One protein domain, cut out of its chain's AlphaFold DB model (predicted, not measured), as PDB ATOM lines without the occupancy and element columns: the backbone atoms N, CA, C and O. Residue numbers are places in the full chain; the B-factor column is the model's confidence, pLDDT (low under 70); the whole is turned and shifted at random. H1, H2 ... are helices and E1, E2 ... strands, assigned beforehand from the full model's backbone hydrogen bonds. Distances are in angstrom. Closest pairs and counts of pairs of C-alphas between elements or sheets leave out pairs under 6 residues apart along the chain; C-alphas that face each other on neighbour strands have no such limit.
ATOM      1  N   ARG A 101     352.022 221.757 230.887       92.50
ATOM      2  CA  ARG A 101     352.421 220.920 232.024       92.50
ATOM      3  C   ARG A 101     353.931 220.747 232.074       92.50
ATOM      4  O   ARG A 101     354.617 220.927 231.073       92.50
ATOM      5  N   ASP A 102     354.434 220.364 233.241       92.19
ATOM      6  CA  ASP A 102     355.842 220.018 233.371       92.19
ATOM      7  C   ASP A 102     356.168 218.725 232.611       92.19
ATOM      8  O   ASP A 102     355.408 217.751 232.642       92.19
ATOM      9  N   ASP A 103     357.323 218.724 231.954       93.06
ATOM     10  CA  ASP A 103     357.855 217.601 231.176       93.06
ATOM     11  C   ASP A 103     358.049 216.325 232.005       93.06
ATOM     12  O   ASP A 103     357.637 215.228 231.608       93.06
ATOM     13  N   TRP A 104     358.611 216.490 233.205       94.56
ATOM     14  CA  TRP A 104     358.986 215.385 234.079       94.56
ATOM     15  C   TRP A 104     357.788 214.531 234.499       94.56
ATOM     16  O   TRP A 104     357.984 213.381 234.867       94.56
ATOM     17  N   LEU A 105     356.550 215.032 234.413       94.81
ATOM     18  CA  LEU A 105     355.341 214.290 234.794       94.81
ATOM     19  C   LEU A 105     355.130 213.007 233.980       94.81
ATOM     20  O   LEU A 105     354.492 212.078 234.469       94.81
ATOM     21  N   THR A 106     355.650 212.958 232.754       94.81
ATOM     22  CA  THR A 106     355.452 211.844 231.811       94.81
ATOM     23  C   THR A 106     356.761 211.393 231.171       94.81
ATOM     24  O   THR A 106     356.744 210.792 230.098       94.81
ATOM     25  N   SER A 107     357.901 211.704 231.796       94.19
ATOM     26  CA  SER A 107     359.228 211.489 231.208       94.19
ATOM     27  C   SER A 107     359.397 212.139 229.824       94.19
ATOM     28  O   SER A 107     360.003 211.556 228.931       94.19
ATOM     29  N   GLY A 108     358.794 213.310 229.607       93.50
ATOM     30  CA  GLY A 108     358.832 214.030 228.330       93.50
ATOM     31  C   GLY A 108     357.998 213.436 227.195       93.50
ATOM     32  O   GLY A 108     357.990 213.979 226.090       93.50
ATOM     33  N   LEU A 109     357.243 212.360 227.445       95.38
ATOM     34  CA  LEU A 109     356.258 211.853 226.490       95.38
ATOM     35  C   LEU A 109     355.093 212.836 226.335       95.38
ATOM     36  O   LEU A 109     354.617 213.382 227.335       95.38
ATOM     37  N   TRP A 110     354.609 213.043 225.113       94.88
ATOM     38  CA  TRP A 110     353.581 214.041 224.796       94.88
ATOM     39  C   TRP A 110     352.715 213.647 223.596       94.88
ATOM     40  O   TRP A 110     353.014 212.693 222.877       94.88
ATOM     41  N   ASN A 111     351.620 214.380 223.391       94.69
ATOM     42  CA  ASN A 111     350.723 214.181 222.256       94.69
ATOM     43  C   ASN A 111     350.260 215.526 221.658       94.69
ATOM     44  O   ASN A 111     349.759 216.367 222.404       94.69
ATOM     45  N   PRO A 112     350.358 215.732 220.331       92.50
ATOM     46  CA  PRO A 112     350.068 217.022 219.692       92.50
ATOM     47  C   PRO A 112     348.606 217.471 219.791       92.50
ATOM     48  O   PRO A 112     348.334 218.665 219.726       92.50
ATOM     49  N   SER A 113     347.661 216.546 219.968       92.50
ATOM     50  CA  SER A 113     346.240 216.878 220.132       92.50
ATOM     51  C   SER A 113     345.888 217.282 221.569       92.50
ATOM     52  O   SER A 113     344.798 217.797 221.813       92.50
ATOM     53  N   ARG A 114     346.789 217.033 222.528       91.62
ATOM     54  CA  ARG A 114     346.540 217.150 223.976       91.62
ATOM     55  C   ARG A 114     347.488 218.117 224.685       91.62
ATOM     56  O   ARG A 114     347.108 218.736 225.680       91.62
ATOM     57  N   ASP A 115     348.723 218.223 224.219       92.31
ATOM     58  CA  ASP A 115     349.771 219.078 224.766       92.31
ATOM     59  C   ASP A 115     350.011 220.267 223.833       92.31
ATOM     60  O   ASP A 115     350.303 220.088 222.655       92.31
ATOM     61  N   PHE A 116     349.930 221.486 224.372       90.25
ATOM     62  CA  PHE A 116     350.357 222.690 223.654       90.25
ATOM     63  C   PHE A 116     351.805 223.057 223.992       90.25
ATOM     64  O   PHE A 116     352.573 223.453 223.121       90.25
ATOM     65  N   MET A 117     352.181 222.939 225.268       89.19
ATOM     66  CA  MET A 117     353.507 223.314 225.751       89.19
ATOM     67  C   MET A 117     353.960 222.388 226.879       89.19
ATOM     68  O   MET A 117     353.246 222.194 227.863       89.19
ATOM     69  N   LEU A 118     355.185 221.876 226.767       91.25
ATOM     70  CA  LEU A 118     355.905 221.295 227.894       91.25
ATOM     71  C   LEU A 118     356.783 222.367 228.534       91.25
ATOM     72  O   LEU A 118     357.468 223.122 227.846       91.25
ATOM     73  N   HIS A 119     356.732 222.448 229.855       89.56
ATOM     74  CA  HIS A 119     357.464 223.426 230.648       89.56
ATOM     75  C   HIS A 119     358.554 222.756 231.496       89.56
ATOM     76  O   HIS A 119     358.541 221.549 231.740       89.56
ATOM     77  N   GLY A 120     359.483 223.579 231.992       87.12
ATOM     78  CA  GLY A 120     360.420 223.199 233.048       87.12
ATOM     79  C   GLY A 120     361.822 222.861 232.553       87.12
ATOM     80  O   GLY A 120     362.661 222.460 233.351       87.12
ATOM     81  N   TRP A 121     362.113 223.059 231.268       90.31
ATOM     82  CA  TRP A 121     363.407 222.723 230.676       90.31
ATOM     83  C   TRP A 121     364.499 223.734 231.031       90.31
ATOM     84  O   TRP A 121     364.687 224.752 230.365       90.31
ATOM     85  N   LYS A 122     365.255 223.444 232.093       90.88
ATOM     86  CA  LYS A 122     366.460 224.200 232.468       90.88
ATOM     87  C   LYS A 122     367.699 223.436 232.016       90.88
ATOM     88  O   LYS A 122     367.831 222.263 232.341       90.88
ATOM     89  N   THR A 123     368.661 224.092 231.365       90.88
ATOM     90  CA  THR A 123     369.878 223.433 230.840       90.88
ATOM     91  C   THR A 123     370.616 222.595 231.888       90.88
ATOM     92  O   THR A 123     371.017 221.476 231.604       90.88
ATOM     93  N   LYS A 124     370.716 223.080 233.135       93.94
ATOM     94  CA  LYS A 124     371.370 222.354 234.244       93.94
ATOM     95  C   LYS A 124     370.666 221.055 234.680       93.94
ATOM     96  O   LYS A 124     371.208 220.316 235.490       93.94
ATOM     97  N   GLN A 125     369.444 220.828 234.202       95.12
ATOM     98  CA  GLN A 125     368.585 219.680 234.512       95.12
ATOM     99  C   GLN A 125     368.496 218.687 233.341       95.12
ATOM    100  O   GLN A 125     367.835 217.659 233.461       95.12
ATOM    101  N   LEU A 126     369.147 218.989 232.211       95.00
ATOM    102  CA  LEU A 126     369.156 218.122 231.040       95.00
ATOM    103  C   LEU A 126     369.913 216.826 231.353       95.00
ATOM    104  O   LEU A 126     371.031 216.856 231.872       95.00
ATOM    105  N   LYS A 127     369.292 215.691 231.033       94.81
ATOM    106  CA  LYS A 127     369.877 214.355 231.142       94.81
ATOM    107  C   LYS A 127     370.072 213.736 229.765       94.81
ATOM    108  O   LYS A 127     369.359 214.064 228.813       94.81
ATOM    109  N   ASP A 128     371.016 212.804 229.692       92.38
ATOM    110  CA  ASP A 128     371.200 211.979 228.504       92.38
ATOM    111  C   ASP A 128     369.931 211.172 228.240       92.38
ATOM    112  O   ASP A 128     369.341 210.579 229.146       92.38
ATOM    113  N   SER A 129     369.482 211.195 226.987       90.25
ATOM    114  CA  SER A 129     368.277 210.474 226.587       90.25
ATOM    115  C   SER A 129     368.574 208.974 226.556       90.25
ATOM    116  O   SER A 129     369.552 208.574 225.921       90.25
ATOM    117  N   PRO A 130     367.765 208.127 227.215       89.81
ATOM    118  CA  PRO A 130     368.006 206.695 227.217       89.81
ATOM    119  C   PRO A 130     367.803 206.106 225.819       89.81
ATOM    120  O   PRO A 130     366.983 206.571 225.023       89.81
ATOM    121  N   ASN A 131     368.536 205.032 225.531       87.94
ATOM    122  CA  ASN A 131     368.380 204.306 224.271       87.94
ATOM    123  C   ASN A 131     367.064 203.518 224.214       87.94
ATOM    124  O   ASN A 131     366.552 203.285 223.122       87.94
ATOM    125  N   GLU A 132     366.500 203.161 225.365       89.31
ATOM    126  CA  GLU A 132     365.253 202.407 225.491       89.31
ATOM    127  C   GLU A 132     364.001 203.253 225.203       89.31
ATOM    128  O   GLU A 132     364.041 204.482 225.087       89.31
ATOM    129  N   THR A 133     362.857 202.580 225.083       89.19
ATOM    130  CA  THR A 133     361.550 203.236 225.012       89.19
ATOM    131  C   THR A 133     361.191 203.816 226.377       89.19
ATOM    132  O   THR A 133     361.158 203.101 227.381       89.19
ATOM    133  N   LEU A 134     360.894 205.114 226.410       92.25
ATOM    134  CA  LEU A 134     360.456 205.791 227.625       92.25
ATOM    135  C   LEU A 134     359.086 205.288 228.078       92.25
ATOM    136  O   LEU A 134     358.237 204.903 227.274       92.25
ATOM    137  N   LYS A 135     358.869 205.317 229.391       92.31
ATOM    138  CA  LYS A 135     357.604 204.934 230.023       92.31
ATOM    139  C   LYS A 135     356.889 206.178 230.535       92.31
ATOM    140  O   LYS A 135     357.535 207.139 230.944       92.31
ATOM    141  N   LEU A 136     355.558 206.125 230.575       93.88
ATOM    142  CA  LEU A 136     354.691 207.170 231.131       93.88
ATOM    143  C   LEU A 136     354.742 207.181 232.663       93.88
ATOM    144  O   LEU A 136     353.764 206.888 233.346       93.88
ATOM    145  N   ILE A 137     355.915 207.481 233.203       92.62
ATOM    146  CA  ILE A 137     356.155 207.595 234.636       92.62
ATOM    147  C   ILE A 137     356.753 208.966 234.946       92.62
ATOM    148  O   ILE A 137     357.539 209.483 234.144       92.62
ATOM    149  N   PRO A 138     356.413 209.568 236.095       94.25
ATOM    150  CA  PRO A 138     357.064 210.790 236.524       94.25
ATOM    151  C   PRO A 138     358.551 210.562 236.807       94.25
ATOM    152  O   PRO A 138     358.918 209.620 237.511       94.25
ATOM    153  N   MET A 139     359.389 211.457 236.304       94.38
ATOM    154  CA  MET A 139     360.795 211.590 236.673       94.38
ATOM    155  C   MET A 139     360.944 212.465 237.924       94.38
ATOM    156  O   MET A 139     359.971 213.028 238.438       94.38
ATOM    157  N   SER A 140     362.177 212.623 238.406       93.56
ATOM    158  CA  SER A 140     362.487 213.695 239.354       93.56
ATOM    159  C   SER A 140     362.198 215.060 238.721       93.56
ATOM    160  O   SER A 140     362.473 215.276 237.543       93.56
ATOM    161  N   TYR A 141     361.664 215.995 239.514       88.62
ATOM    162  CA  TYR A 141     361.224 217.316 239.035       88.62
ATOM    163  C   TYR A 141     362.353 218.191 238.460       88.62
ATOM    164  O   TYR A 141     362.103 219.242 237.870       88.62
ATOM    165  N   ASP A 142     363.604 217.792 238.678       91.25
ATOM    166  CA  ASP A 142     364.826 218.447 238.240       91.25
ATOM    167  C   ASP A 142     365.516 217.714 237.080       91.25
ATOM    168  O   ASP A 142     366.727 217.855 236.894       91.25
ATOM    169  N   GLN A 143     364.759 216.936 236.306       94.81
ATOM    170  CA  GLN A 143     365.266 216.160 235.180       94.81
ATOM    171  C   GLN A 143     364.343 216.262 233.968       94.81
ATOM    172  O   GLN A 143     363.123 216.284 234.109       94.81
ATOM    173  N   TRP A 144     364.943 216.299 232.781       94.69
ATOM    174  CA  TRP A 144     364.253 216.198 231.495       94.69
ATOM    175  C   TRP A 144     365.219 215.695 230.415       94.69
ATOM    176  O   TRP A 144     366.442 215.793 230.568       94.69
ATOM    177  N   TYR A 145     364.673 215.163 229.322       93.69
ATOM    178  CA  TYR A 145     365.432 214.687 228.159       93.69
ATOM    179  C   TYR A 145     365.300 215.651 226.986       93.69
ATOM    180  O   TYR A 145     364.291 216.338 226.868       93.69
ATOM    181  N   ASN A 146     366.283 215.670 226.080       92.56
ATOM    182  CA  ASN A 146     366.193 216.495 224.877       92.56
ATOM    183  C   ASN A 146     364.962 216.084 224.038       92.56
ATOM    184  O   ASN A 146     364.922 214.965 223.523       92.56
ATOM    185  N   PRO A 147     363.976 216.978 223.864       91.06
ATOM    186  CA  PRO A 147     362.726 216.670 223.188       91.06
ATOM    187  C   PRO A 147     362.860 216.690 221.663       91.06
ATOM    188  O   PRO A 147     361.972 216.220 220.949       91.06
ATOM    189  N   LEU A 148     363.940 217.284 221.150       91.19
ATOM    190  CA  LEU A 148     364.144 217.519 219.731       91.19
ATOM    191  C   LEU A 148     364.745 216.286 219.056       91.19
ATOM    192  O   LEU A 148     365.517 215.538 219.650       91.19
ATOM    193  N   ALA A 149     364.452 216.114 217.769       90.81
ATOM    194  CA  ALA A 149     365.065 215.072 216.944       90.81
ATOM    195  C   ALA A 149     366.588 215.262 216.758       90.81
ATOM    196  O   ALA A 149     367.276 214.343 216.319       90.81
ATOM    197  N   GLY A 150     367.116 216.446 217.085       89.69
ATOM    198  CA  GLY A 150     368.531 216.796 216.993       89.69
ATOM    199  C   GLY A 150     369.005 217.636 218.187       89.69
ATOM    200  O   GLY A 150     368.276 217.793 219.166       89.69
ATOM    201  N   PRO A 151     370.228 218.190 218.140       89.88
ATOM    202  CA  PRO A 151     370.761 219.001 219.232       89.88
ATOM    203  C   PRO A 151     369.990 220.318 219.406       89.88
ATOM    204  O   PRO A 151     369.501 220.908 218.440       89.88
ATOM    205  N   ILE A 152     369.945 220.819 220.643       89.31
ATOM    206  CA  ILE A 152     369.378 222.134 220.965       89.31
ATOM    207  C   ILE A 152     370.389 223.214 220.565       89.31
ATOM    208  O   ILE A 152     371.417 223.388 221.217       89.31
ATOM    209  N   VAL A 153     370.096 223.962 219.498       90.31
ATOM    210  CA  VAL A 153     370.975 225.026 218.977       90.31
ATOM    211  C   VAL A 153     370.265 226.371 219.080       90.31
ATOM    212  O   VAL A 153     369.645 226.812 218.119       90.31
ATOM    213  N   VAL A 154     370.353 227.034 220.238       87.31
ATOM    214  CA  VAL A 154     369.577 228.250 220.587       87.31
ATOM    215  C   VAL A 154     369.583 229.329 219.498       87.31
ATOM    216  O   VAL A 154     368.545 229.933 219.247       87.31
ATOM    217  N   GLY A 155     370.696 229.521 218.781       90.75
ATOM    218  CA  GLY A 155     370.790 230.489 217.675       90.75
ATOM    219  C   GLY A 155     369.839 230.230 216.496       90.75
ATOM    220  O   GLY A 155     369.677 231.085 215.635       90.75
ATOM    221  N   ARG A 156     369.185 229.065 216.448       90.38
ATOM    222  CA  ARG A 156     368.135 228.739 215.475       90.38
ATOM    223  C   ARG A 156     366.727 229.150 215.938       90.38
ATOM    224  O   ARG A 156     365.787 228.990 215.171       90.38
ATOM    225  N   CYS A 157     366.566 229.670 217.155       88.25
ATOM    226  CA  CYS A 157     365.295 230.188 217.658       88.25
ATOM    227  C   CYS A 157     365.063 231.617 217.138       88.25
ATOM    228  O   CYS A 157     365.364 232.598 217.815       88.25
ATOM    229  N   PHE A 158     364.571 231.737 215.905       90.56
ATOM    230  CA  PHE A 158     364.172 233.010 215.303       90.56
ATOM    231  C   PHE A 158     362.937 232.825 214.418       90.56
ATOM    232  O   PHE A 158     362.648 231.724 213.945       90.56
ATOM    233  N   ILE A 159     362.200 233.914 214.200       91.94
ATOM    234  CA  ILE A 159     360.961 233.903 213.415       91.94
ATOM    235  C   ILE A 159     361.250 233.397 211.995       91.94
ATOM    236  O   ILE A 159     362.128 233.914 211.311       91.94
ATOM    237  N   GLY A 160     360.494 232.389 211.554       91.38
ATOM    238  CA  GLY A 160     360.622 231.785 210.223       91.38
ATOM    239  C   GLY A 160     361.529 230.553 210.161       91.38
ATOM    240  O   GLY A 160     361.501 229.839 209.161       91.38
ATOM    241  N   ASN A 161     362.287 230.243 211.218       90.94
ATOM    242  CA  ASN A 161     363.021 228.984 211.275       90.94
ATOM    243  C   ASN A 161     362.085 227.814 211.615       90.94
ATOM    244  O   ASN A 161     361.513 227.761 212.700       90.94
ATOM    245  N   ILE A 162     361.979 226.853 210.698       89.12
ATOM    246  CA  ILE A 162     361.160 225.639 210.838       89.12
ATOM    247  C   ILE A 162     362.001 224.355 210.936       89.12
ATOM    248  O   ILE A 162     361.473 223.257 210.807       89.12
ATOM    249  N   THR A 163     363.320 224.458 211.140       88.50
ATOM    250  CA  THR A 163     364.215 223.284 211.161       88.50
ATOM    251  C   THR A 163     364.142 222.486 212.463       88.50
ATOM    252  O   THR A 163     364.838 221.485 212.604       88.50
ATOM    253  N   TRP A 164     363.402 222.969 213.462       88.12
ATOM    254  CA  TRP A 164     363.232 222.282 214.738       88.12
ATOM    255  C   TRP A 164     362.042 221.346 214.643       88.12
ATOM    256  O   TRP A 164     360.940 221.759 214.296       88.12
ATOM    257  N   SER A 165     362.263 220.091 215.004       89.81
ATOM    258  CA  SER A 165     361.207 219.098 215.116       89.81
ATOM    259  C   SER A 165     361.370 218.335 216.417       89.81
ATOM    260  O   SER A 165     362.486 217.998 216.825       89.81
ATOM    261  N   TYR A 166     360.247 218.030 217.053       90.19
ATOM    262  CA  TYR A 166     360.230 217.089 218.160       90.19
ATOM    263  C   TYR A 166     360.607 215.687 217.680       90.19
ATOM    264  O   TYR A 166     360.327 215.304 216.544       90.19
ATOM    265  N   SER A 167     361.244 214.922 218.559       91.69
ATOM    266  CA  SER A 167     361.556 213.520 218.322       91.69
ATOM    267  C   SER A 167     360.264 212.691 218.312       91.69
ATOM    268  O   SER A 167     359.555 212.673 219.324       91.69
ATOM    269  N   PRO A 168     359.959 211.945 217.231       91.50
ATOM    270  CA  PRO A 168     358.786 211.070 217.187       91.50
ATOM    271  C   PRO A 168     358.796 209.977 218.263       91.50
ATOM    272  O   PRO A 168     357.745 209.469 218.633       91.50
ATOM    273  N   ARG A 169     359.977 209.643 218.812       91.62
ATOM    274  CA  ARG A 169     360.131 208.683 219.920       91.62
ATOM    275  C   ARG A 169     359.445 209.128 221.211       91.62
ATOM    276  O   ARG A 169     359.260 208.304 222.099       91.62
ATOM    277  N   LEU A 170     359.127 210.417 221.324       93.25
ATOM    278  CA  LEU A 170     358.470 210.994 222.492       93.25
ATOM    279  C   LEU A 170     356.955 211.123 222.323       93.25
ATOM    280  O   LEU A 170     356.285 211.656 223.204       93.25
ATOM    281  N   LEU A 171     356.406 210.650 221.203       94.31
ATOM    282  CA  LEU A 171     354.967 210.613 221.007       94.31
ATOM    283  C   LEU A 171     354.360 209.468 221.813       94.31
ATOM    284  O   LEU A 171     354.822 208.329 221.744       94.31
ATOM    285  N   ALA A 172     353.299 209.777 222.548       95.25
ATOM    286  CA  ALA A 172     352.498 208.796 223.260       95.25
ATOM    287  C   ALA A 172     351.023 208.882 222.855       95.25
ATOM    288  O   ALA A 172     350.542 209.887 222.316       95.25
ATOM    289  N   ASP A 173     350.300 207.798 223.125       96.06
ATOM    290  CA  ASP A 173     348.853 207.765 222.974       96.06
ATOM    291  C   ASP A 173     348.185 208.747 223.949       96.06
ATOM    292  O   ASP A 173     348.566 208.854 225.118       96.06
ATOM    293  N   GLN A 174     347.174 209.467 223.460       95.44
ATOM    294  CA  GLN A 174     346.484 210.490 224.242       95.44
ATOM    295  C   GLN A 174     345.808 209.896 225.483       95.44
ATOM    296  O   GLN A 174     345.907 210.472 226.566       95.44
ATOM    297  N   ARG A 175     345.146 208.741 225.351       95.44
ATOM    298  CA  ARG A 175     344.418 208.122 226.461       95.44
ATOM    299  C   ARG A 175     345.381 207.649 227.543       95.44
ATOM    300  O   ARG A 175     345.144 207.909 228.716       95.44
ATOM    301  N   GLN A 176     346.491 207.024 227.152       95.50
ATOM    302  CA  GLN A 176     347.525 206.602 228.101       95.50
ATOM    303  C   GLN A 176     348.140 207.788 228.863       95.50
ATOM    304  O   GLN A 176     348.379 207.687 230.067       95.50
ATOM    305  N   LEU A 177     348.382 208.916 228.184       95.06
ATOM    306  CA  LEU A 177     348.850 210.153 228.820       95.06
ATOM    307  C   LEU A 177     347.842 210.688 229.838       95.06
ATOM    308  O   LEU A 177     348.221 211.029 230.958       95.06
ATOM    309  N   ASP A 178     346.569 210.763 229.454       94.50
ATOM    310  CA  ASP A 178     345.516 211.292 230.318       94.50
ATOM    311  C   ASP A 178     345.298 210.403 231.553       94.50
ATOM    312  O   ASP A 178     345.181 210.929 232.664       94.50
ATOM    313  N   ASP A 179     345.350 209.077 231.396       94.31
ATOM    314  CA  ASP A 179     345.283 208.120 232.506       94.31
ATOM    315  C   ASP A 179     346.471 208.304 233.473       94.31
ATOM    316  O   ASP A 179     346.273 208.455 234.683       94.31
ATOM    317  N   ALA A 180     347.703 208.402 232.955       94.00
ATOM    318  CA  ALA A 180     348.901 208.607 233.775       94.00
ATOM    319  C   ALA A 180     348.874 209.944 234.542       94.00
ATOM    320  O   ALA A 180     349.226 210.014 235.725       94.00
ATOM    321  N   LEU A 181     348.426 211.021 233.892       93.88
ATOM    322  CA  LEU A 181     348.300 212.337 234.518       93.88
ATOM    323  C   LEU A 181     347.188 212.370 235.569       93.88
ATOM    324  O   LEU A 181     347.346 213.027 236.605       93.88
ATOM    325  N   LEU A 182     346.082 211.660 235.339       93.62
ATOM    326  CA  LEU A 182     345.006 211.522 236.314       93.62
ATOM    327  C   LEU A 182     345.472 210.748 237.550       93.62
ATOM    328  O   LEU A 182     345.201 211.173 238.676       93.62
ATOM    329  N   ASP A 183     346.221 209.663 237.368       93.50
ATOM    330  CA  ASP A 183     346.808 208.902 238.472       93.50
ATOM    331  C   ASP A 183     347.794 209.740 239.285       93.50
ATOM    332  O   ASP A 183     347.742 209.752 240.523       93.50
ATOM    333  N   TYR A 184     348.630 210.534 238.615       93.38
ATOM    334  CA  TYR A 184     349.503 211.474 239.306       93.38
ATOM    335  C   TYR A 184     348.709 212.552 240.054       93.38
ATOM    336  O   TYR A 184     349.016 212.876 241.205       93.38
ATOM    337  N   ALA A 185     347.645 213.090 239.451       92.44
ATOM    338  CA  ALA A 185     346.780 214.066 240.103       92.44
ATOM    339  C   ALA A 185     346.144 213.495 241.383       92.44
ATOM    340  O   ALA A 185     346.172 214.181 242.407       92.44
ATOM    341  N   ARG A 186     345.665 212.241 241.355       92.19
ATOM    342  CA  ARG A 186     345.148 211.513 242.532       92.19
ATOM    343  C   ARG A 186     346.214 211.341 243.612       92.19
ATOM    344  O   ARG A 186     345.927 211.548 244.788       92.19
ATOM    345  N   LYS A 187     347.449 210.991 243.234       93.12
ATOM    346  CA  LYS A 187     348.574 210.900 244.179       93.12
ATOM    347  C   LYS A 187     348.801 212.236 244.883       93.12
ATOM    348  O   LYS A 187     348.857 212.276 246.107       93.12
ATOM    349  N   VAL A 188     348.892 213.331 244.131       91.44
ATOM    350  CA  VAL A 188     349.137 214.650 244.732       91.44
ATOM    351  C   VAL A 188     347.950 215.127 245.573       91.44
ATOM    352  O   VAL A 188     348.157 215.838 246.550       91.44
ATOM    353  N   ASP A 189     346.720 214.748 245.233       90.50
ATOM    354  CA  ASP A 189     345.553 215.064 246.064       90.50
ATOM    355  C   ASP A 189     345.631 214.391 247.447       90.50
ATOM    356  O   ASP A 189     345.389 215.033 248.467       90.50
TER     357      ASP A 189
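What this domain is: This is residues 101 to 189 of the 206 residues of an uncharacterized protein of Caenorhabditis remanei (UniProt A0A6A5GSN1). Little regular structure: a compact body of winding loops holds the short helix H1, with the long helix H2 at one end and the loop tip of residues 157 to 162 sticking out at the other. The printed part has 89 residues, with H1, E1 and H2 in that order; it is mostly helix, but only 23 residues are in named elements. The radius of gyration of the C-alphas is 13.6 A, and the spans are 41 by 28 by 25 A.

How they stand to each other: Residues 101 to 102 pair in parallel with residues 118 to 119 of E1, residues 117 to 119, which pairs with no named strand. H1, residues 103 to 106, touches residues 177 to 184 alone of H2, residues 174 to 189; the closest C-alphas, of Leu 105 and Leu 181, are 7.3 A apart. E1 and H2 are apart. Every O i to N i+4 pair of H2 is within hydrogen-bond range; H1 is too short for one.

Where its parts are: H1 begins at C-alpha 103 (357.855, 217.601, 231.176). H2, 22.3 A long, ends at C-alpha 189 (345.553, 215.064, 246.064).

The domain as a whole: The printed part has no cut. The link from E1 to H2 is long, 54 residues. No printed residue is under 70 in pLDDT.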